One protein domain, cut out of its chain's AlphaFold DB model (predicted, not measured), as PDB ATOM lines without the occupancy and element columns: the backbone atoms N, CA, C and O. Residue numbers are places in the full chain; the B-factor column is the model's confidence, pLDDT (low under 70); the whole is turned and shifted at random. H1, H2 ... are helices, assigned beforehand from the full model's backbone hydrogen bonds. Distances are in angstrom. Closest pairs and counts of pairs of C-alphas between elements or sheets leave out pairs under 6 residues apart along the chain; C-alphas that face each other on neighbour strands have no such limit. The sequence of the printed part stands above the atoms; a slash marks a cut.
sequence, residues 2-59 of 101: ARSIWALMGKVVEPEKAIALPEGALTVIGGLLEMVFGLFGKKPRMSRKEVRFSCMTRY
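What this domain is: This is residues 2 to 59 of the 101 residues of the protein "Sterol-4alpha-carboxylate 3-dehydrogenase (Decarboxylating)" of Blastomyces silverae (UniProt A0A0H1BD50). A long helix, H2, and the shorter H3 fold back on each other as a helical hairpin, and a third small helix, H1, lies well away from it at the far end of a long link. The 58 printed residues have three named helices, H1, H2 and H3 in chain order, and no named strand: all helix. The whole is loose, with a radius of gyration of the C-alphas of 14.4 A, and elongated, spanning 39 by 25 by 22 A.

Where its parts are: H2, residues 23 to 39, is 24.3 A long, from C-alpha 23 at (133.540, 206.645, 105.390). H3 is residues 48 to 55, ending at C-alpha 55 (130.969, 209.754, 99.646). H1 is residues 2 to 8.

How they stand to each other: H2 and H3 touch, closest at the C-alphas of Gly 30 and Arg 48, 4.8 A apart. They run opposite ways at a shallow tilt of 29 degrees. H1 is apart from both. In H1, H2 and H3 every O i to N i+4 pair is within hydrogen-bond range.

The domain as a whole: The C-alphas farthest apart, of Glu 14 and Leu 39, are 39.3 A apart. The link from H1 to H2 is long, and its residues 16 to 21 stand free. The printed part has no cut, and no printed residue is under 70 in pLDDT.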
ATOM      1  N   ALA A   2     119.099 211.312  96.685       80.62
ATOM      2  CA  ALA A   2     118.599 210.205  97.521       80.62
ATOM      3  C   ALA A   2     117.293 210.558  98.267       80.62
ATOM      4  O   ALA A   2     116.321 209.820  98.188       80.62
ATOM      5  N   ARG A   3     117.211 211.748  98.877       83.44
ATOM      6  CA  ARG A   3     115.988 212.213  99.563       83.44
ATOM      7  C   ARG A   3     114.756 212.319  98.651       83.44
ATOM      8  O   ARG A   3     113.664 211.986  99.088       83.44
ATOM      9  N   SER A   4     114.922 212.749  97.396       83.94
ATOM     10  CA  SER A   4     113.798 212.863  96.453       83.94
ATOM     11  C   SER A   4     113.295 211.491  96.001       83.94
ATOM     12  O   SER A   4     112.096 211.311  95.846       83.94
ATOM     13  N   ILE A   5     114.186 210.504  95.866       87.75
ATOM     14  CA  ILE A   5     113.809 209.107  95.595       87.75
ATOM     15  C   ILE A   5     112.975 208.543  96.753       87.75
ATOM     16  O   ILE A   5     111.914 207.973  96.523       87.75
ATOM     17  N   TRP A   6     113.416 208.741  97.998       85.12
ATOM     18  CA  TRP A   6     112.699 208.258  99.185       85.12
ATOM     19  C   TRP A   6     111.325 208.918  99.350       85.12
ATOM     20  O   TRP A   6     110.359 208.242  99.699       85.12
ATOM     21  N   ALA A   7     111.220 210.212  99.030       86.75
ATOM     22  CA  ALA A   7     109.941 210.915  98.995       86.75
ATOM     23  C   ALA A   7     108.989 210.332  97.937       86.75
ATOM     24  O   ALA A   7     107.825 210.091  98.243       86.75
ATOM     25  N   LEU A   8     109.483 210.033  96.728       86.00
ATOM     26  CA  LEU A   8     108.689 209.390  95.671       86.00
ATOM     27  C   LEU A   8     108.258 207.962  96.031       86.00
ATOM     28  O   LEU A   8     107.200 207.519  95.605       86.00
ATOM     29  N   MET A   9     109.049 207.254  96.837       84.50
ATOM     30  CA  MET A   9     108.685 205.942  97.379       84.50
ATOM     31  C   MET A   9     107.699 206.014  98.561       84.50
ATOM     32  O   MET A   9     107.351 204.976  99.118       84.50
ATOM     33  N   GLY A  10     107.297 207.210  99.007       81.31
ATOM     34  CA  GLY A  10     106.436 207.391 100.182       81.31
ATOM     35  C   GLY A  10     107.117 207.086 101.524       81.31
ATOM     36  O   GLY A  10     106.465 207.097 102.564       81.31
ATOM     37  N   LYS A  11     108.433 206.840 101.536       77.38
ATOM     38  CA  LYS A  11     109.225 206.538 102.738       77.38
ATOM     39  C   LYS A  11     110.003 207.787 103.143       77.38
ATOM     40  O   LYS A  11     111.214 207.856 102.977       77.38
ATOM     41  N   VAL A  12     109.327 208.822 103.630       74.69
ATOM     42  CA  VAL A  12     110.028 210.037 104.077       74.69
ATOM     43  C   VAL A  12     110.698 209.756 105.422       74.69
ATOM     44  O   VAL A  12     110.032 209.552 106.430       74.69
ATOM     45  N   VAL A  13     112.031 209.722 105.431       71.94
ATOM     46  CA  VAL A  13     112.818 209.593 106.664       71.94
ATOM     47  C   VAL A  13     113.083 210.984 107.215       71.94
ATOM     48  O   VAL A  13     113.703 211.817 106.551       71.94
ATOM     49  N   GLU A  14     112.617 211.225 108.436       76.88
ATOM     50  CA  GLU A  14     112.950 212.429 109.194       76.88
ATOM     51  C   GLU A  14     114.473 212.513 109.392       76.88
ATOM     52  O   GLU A  14     115.111 211.490 109.658       76.88
ATOM     53  N   PRO A  15     115.085 213.704 109.267       72.69
ATOM     54  CA  PRO A  15     116.540 213.854 109.308       72.69
ATOM     55  C   PRO A  15     117.159 213.339 110.614       72.69
ATOM     56  O   PRO A  15     118.294 212.877 110.603       72.69
ATOM     57  N   GLU A  16     116.401 213.352 111.708       72.56
ATOM     58  CA  GLU A  16     116.808 212.856 113.027       72.56
ATOM     59  C   GLU A  16     116.925 211.326 113.083       72.56
ATOM     60  O   GLU A  16     117.696 210.784 113.870       72.56
ATOM     61  N   LYS A  17     116.204 210.615 112.209       78.81
ATOM     62  CA  LYS A  17     116.273 209.152 112.076       78.81
ATOM     63  C   LYS A  17     117.375 208.706 111.109       78.81
ATOM     64  O   LYS A  17     117.597 207.507 110.941       78.81
ATOM     65  N   ALA A  18     118.056 209.642 110.444       81.38
ATOM     66  CA  ALA A  18     119.119 209.322 109.503       81.38
ATOM     67  C   ALA A  18     120.409 208.945 110.250       81.38
ATOM     68  O   ALA A  18     121.046 209.775 110.894       81.38
ATOM     69  N   ILE A  19     120.824 207.685 110.121       84.69
ATOM     70  CA  ILE A  19     122.069 207.193 110.717       84.69
ATOM     71  C   ILE A  19     123.246 207.646 109.848       84.69
ATOM     72  O   ILE A  19     123.365 207.256 108.684       84.69
ATOM     73  N   ALA A  20     124.132 208.463 110.417       85.00
ATOM     74  CA  ALA A  20     125.363 208.882 109.759       85.00
ATOM     75  C   ALA A  20     126.437 207.798 109.907       85.00
ATOM     76  O   ALA A  20     126.915 207.519 111.007       85.00
ATOM     77  N   LEU A  21     126.827 207.186 108.790       87.00
ATOM     78  CA  LEU A  21     127.881 206.175 108.747       87.00
ATOM     79  C   LEU A  21     129.196 206.816 108.267       87.00
ATOM     80  O   LEU A  21     129.211 207.407 107.184       87.00
ATOM     81  N   PRO A  22     130.301 206.719 109.028       88.12
ATOM     82  CA  PRO A  22     131.570 207.319 108.633       88.12
ATOM     83  C   PRO A  22     132.250 206.524 107.509       88.12
ATOM     84  O   PRO A  22     132.288 205.291 107.530       88.12
ATOM     85  N   GLU A  23     132.859 207.236 106.556       87.94
ATOM     86  CA  GLU A  23     133.540 206.645 105.390       87.94
ATOM     87  C   GLU A  23     134.631 205.643 105.798       87.94
ATOM     88  O   GLU A  23     134.743 204.566 105.209       87.94
ATOM     89  N   GLY A  24     135.408 205.962 106.839       88.81
ATOM     90  CA  GLY A  24     136.495 205.107 107.318       88.81
ATOM     91  C   GLY A  24     136.011 203.723 107.756       88.81
ATOM     92  O   GLY A  24     136.549 202.712 107.304       88.81
ATOM     93  N   ALA A  25     134.948 203.661 108.566       89.75
ATOM     94  CA  ALA A  25     134.382 202.391 109.025       89.75
ATOM     95  C   ALA A  25     133.810 201.577 107.853       89.75
ATOM     96  O   ALA A  25     134.083 200.383 107.730       89.75
ATOM     97  N   LEU A  26     133.081 202.231 106.942       89.38
ATOM     98  CA  LEU A  26     132.514 201.571 105.764       89.38
ATOM     99  C   LEU A  26     133.593 201.059 104.804       89.38
ATOM    100  O   LEU A  26     133.412 200.016 104.184       89.38
ATOM    101  N   THR A  27     134.731 201.745 104.705       91.25
ATOM    102  CA  THR A  27     135.859 201.326 103.860       91.25
ATOM    103  C   THR A  27     136.525 200.057 104.395       91.25
ATOM    104  O   THR A  27     136.892 199.171 103.614       91.25
ATOM    105  N   VAL A  28     136.646 199.926 105.721       92.12
ATOM    106  CA  VAL A  28     137.138 198.694 106.360       92.12
ATOM    107  C   VAL A  28     136.173 197.540 106.088       92.12
ATOM    108  O   VAL A  28     136.599 196.495 105.594       92.12
ATOM    109  N   ILE A  29     134.874 197.756 106.317       90.50
ATOM    110  CA  ILE A  29     133.824 196.754 106.081       90.50
ATOM    111  C   ILE A  29     133.790 196.328 104.606       90.50
ATOM    112  O   ILE A  29     133.801 195.136 104.308       90.50
ATOM    113  N   GLY A  30     133.828 197.285 103.674       89.25
ATOM    114  CA  GLY A  30     133.871 197.010 102.237       89.25
ATOM    115  C   GLY A  30     135.100 196.195 101.832       89.25
ATOM    116  O   GLY A  30     134.997 195.297 101.005       89.25
ATOM    117  N   GLY A  31     136.251 196.439 102.467       90.06
ATOM    118  CA  GLY A  31     137.463 195.652 102.242       90.06
ATOM    119  C   GLY A  31     137.366 194.208 102.724       90.06
ATOM    120  O   GLY A  31     137.825 193.302 102.032       90.06
ATOM    121  N   LEU A  32     136.758 193.990 103.892       91.25
ATOM    122  CA  LEU A  32     136.506 192.646 104.415       91.25
ATOM    123  C   LEU A  32     135.547 191.877 103.504       91.25
ATOM    124  O   LEU A  32     135.802 190.719 103.181       91.25
ATOM    125  N   LEU A  33     134.485 192.534 103.028       89.00
ATOM    126  CA  LEU A  33     133.560 191.942 102.063       89.00
ATOM    127  C   LEU A  33     134.267 191.608 100.747       89.00
ATOM    128  O   LEU A  33     134.105 190.503 100.248       89.00
ATOM    129  N   GLU A  34     135.093 192.500 100.201       91.06
ATOM    130  CA  GLU A  34     135.883 192.199  99.000       91.06
ATOM    131  C   GLU A  34     136.806 190.990  99.187       91.06
ATOM    132  O   GLU A  34     136.898 190.160  98.286       91.06
ATOM    133  N   MET A  35     137.438 190.844 100.353       88.81
ATOM    134  CA  MET A  35     138.307 189.704 100.646       88.81
ATOM    135  C   MET A  35     137.519 188.391 100.737       88.81
ATOM    136  O   MET A  35     137.884 187.409 100.090       88.81
ATOM    137  N   VAL A  36     136.415 188.375 101.492       90.06
ATOM    138  CA  VAL A  36     135.561 187.187 101.639       90.06
ATOM    139  C   VAL A  36     134.942 186.811 100.296       90.06
ATOM    140  O   VAL A  36     135.097 185.688  99.836       90.06
ATOM    141  N   PHE A  37     134.282 187.744  99.614       88.00
ATOM    142  CA  PHE A  37     133.641 187.465  98.329       88.00
ATOM    143  C   PHE A  37     134.657 187.144  97.223       88.00
ATOM    144  O   PHE A  37     134.355 186.323  96.357       88.00
ATOM    145  N   GLY A  38     135.867 187.707  97.301       86.44
ATOM    146  CA  GLY A  38     136.995 187.353  96.445       86.44
ATOM    147  C   GLY A  38     137.403 185.885  96.578       86.44
ATOM    148  O   GLY A  38     137.621 185.231  95.563       86.44
ATOM    149  N   LEU A  39     137.401 185.330  97.797       88.88
ATOM    150  CA  LEU A  39     137.624 183.894  98.030       88.88
ATOM    151  C   LEU A  39     136.510 183.027  97.422       88.88
ATOM    152  O   LEU A  39     136.776 181.944  96.913       88.88
ATOM    153  N   PHE A  40     135.269 183.516  97.427       88.69
ATOM    154  CA  PHE A  40     134.119 182.828  96.830       88.69
ATOM    155  C   PHE A  40     133.940 183.094  95.321       88.69
ATOM    156  O   PHE A  40     132.974 182.601  94.735       88.69
ATOM    157  N   GLY A  41     134.811 183.891  94.685       86.69
ATOM    158  CA  GLY A  41     134.698 184.268  93.268       86.69
ATOM    159  C   GLY A  41     133.445 185.090  92.927       86.69
ATOM    160  O   GLY A  41     133.062 185.198  91.762       86.69
ATOM    161  N   LYS A  42     132.774 185.657  93.933       84.50
ATOM    162  CA  LYS A  42     131.549 186.449  93.774       84.50
ATOM    163  C   LYS A  42     131.873 187.932  93.896       84.50
ATOM    164  O   LYS A  42     132.821 188.329  94.563       84.50
ATOM    165  N   LYS A  43     131.057 188.782  93.273       79.62
ATOM    166  CA  LYS A  43     131.186 190.233  93.431       79.62
ATOM    167  C   LYS A  43     130.400 190.686  94.669       79.62
ATOM    168  O   LYS A  43     129.203 190.393  94.740       79.62
ATOM    169  N   PRO A  44     131.024 191.380  95.637       84.25
ATOM    170  CA  PRO A  44     130.299 191.919  96.780       84.25
ATOM    171  C   PRO A  44     129.319 193.005  96.320       84.25
ATOM    172  O   PRO A  44     129.576 193.715  95.349       84.25
ATOM    173  N   ARG A  45     128.199 193.148  97.038       81.94
ATOM    174  CA  ARG A  45     127.223 194.238  96.826       81.94
ATOM    175  C   ARG A  45     127.687 195.582  97.398       81.94
ATOM    176  O   ARG A  45     126.997 196.577  97.225       81.94
ATOM    177  N   MET A  46     128.777 195.562  98.163       84.06
ATOM    178  CA  MET A  46     129.371 196.720  98.807       84.06
ATOM    179  C   MET A  46     130.888 196.535  98.822       84.06
ATOM    180  O   MET A  46     131.420 195.757  99.613       84.06
ATOM    181  N   SER A  47     131.572 197.228  97.915       89.31
ATOM    182  CA  SER A  47     133.038 197.286  97.840       89.31
ATOM    183  C   SER A  47     133.586 198.623  98.345       89.31
ATOM    184  O   SER A  47     132.850 199.607  98.467       89.31
ATOM    185  N   ARG A  48     134.906 198.718  98.555       87.06
ATOM    186  CA  ARG A  48     135.578 200.003  98.832       87.06
ATOM    187  C   ARG A  48     135.325 201.040  97.740       87.06
ATOM    188  O   ARG A  48     135.253 202.234  98.030       87.06
ATOM    189  N   LYS A  49     135.177 200.603  96.483       88.44
ATOM    190  CA  LYS A  49     134.862 201.505  95.366       88.44
ATOM    191  C   LYS A  49     133.477 202.113  95.547       88.44
ATOM    192  O   LYS A  49     133.346 203.325  95.425       88.44
ATOM    193  N   GLU A  50     132.473 201.302  95.870       89.12
ATOM    194  CA  GLU A  50     131.101 201.779  96.091       89.12
ATOM    195  C   GLU A  50     130.999 202.737  97.284       89.12
ATOM    196  O   GLU A  50     130.334 203.767  97.172       89.12
ATOM    197  N   VAL A  51     131.714 202.463  98.381       90.44
ATOM    198  CA  VAL A  51     131.800 203.381  99.531       90.44
ATOM    199  C   VAL A  51     132.371 204.730  99.096       90.44
ATOM    200  O   VAL A  51     131.740 205.766  99.296       90.44
ATOM    201  N   ARG A  52     133.516 204.721  98.404       89.56
ATOM    202  CA  ARG A  52     134.164 205.948  97.932       89.56
ATOM    203  C   ARG A  52     133.298 206.727  96.944       89.56
ATOM    204  O   ARG A  52     133.225 207.945  97.042       89.56
ATOM    205  N   PHE A  53     132.645 206.049  95.999       88.38
ATOM    206  CA  PHE A  53     131.736 206.702  95.052       88.38
ATOM    207  C   PHE A  53     130.523 207.326  95.747       88.38
ATOM    208  O   PHE A  53     130.069 208.380  95.318       88.38
ATOM    209  N   SER A  54     130.035 206.718  96.829       88.25
ATOM    210  CA  SER A  54     128.896 207.239  97.595       88.25
ATOM    211  C   SER A  54     129.247 208.498  98.391       88.25
ATOM    212  O   SER A  54     128.415 209.395  98.516       88.25
ATOM    213  N   CYS A  55     130.477 208.588  98.905       88.00
ATOM    214  CA  CYS A  55     130.969 209.754  99.646       88.00
ATOM    215  C   CYS A  55     131.540 210.859  98.734       88.00
ATOM    216  O   CYS A  55     131.802 211.974  99.187       88.00
ATOM    217  N   MET A  56     131.724 210.582  97.440       88.62
ATOM    218  CA  MET A  56     132.302 211.538  96.499       88.62
ATOM    219  C   MET A  56     131.318 212.666  96.158       88.62
ATOM    220  O   MET A  56     130.215 212.434  95.676       88.62
ATOM    221  N   THR A  57     131.757 213.915  96.311       88.81
ATOM    222  CA  THR A  57     130.960 215.121  96.001       88.81
ATOM    223  C   THR A  57     131.154 215.643  94.576       88.81
ATOM    224  O   THR A  57     130.701 216.735  94.237       88.81
ATOM    225  N   ARG A  58     131.860 214.895  93.719       88.75
ATOM    226  CA  ARG A  58     132.117 215.309  92.335       88.75
ATOM    227  C   ARG A  58     130.985 214.850  91.429       88.75
ATOM    228  O   ARG A  58     130.646 213.671  91.402       88.75
ATOM    229  N   TYR A  59     130.471 215.780  90.633       87.50
ATOM    230  CA  TYR A  59     129.404 215.533  89.672       87.50
ATOM    231  C   TYR A  59     129.919 215.699  88.243       87.50
ATOM    232  O   TYR A  59     130.715 216.593  87.954       87.50
TER     233      TYR A  59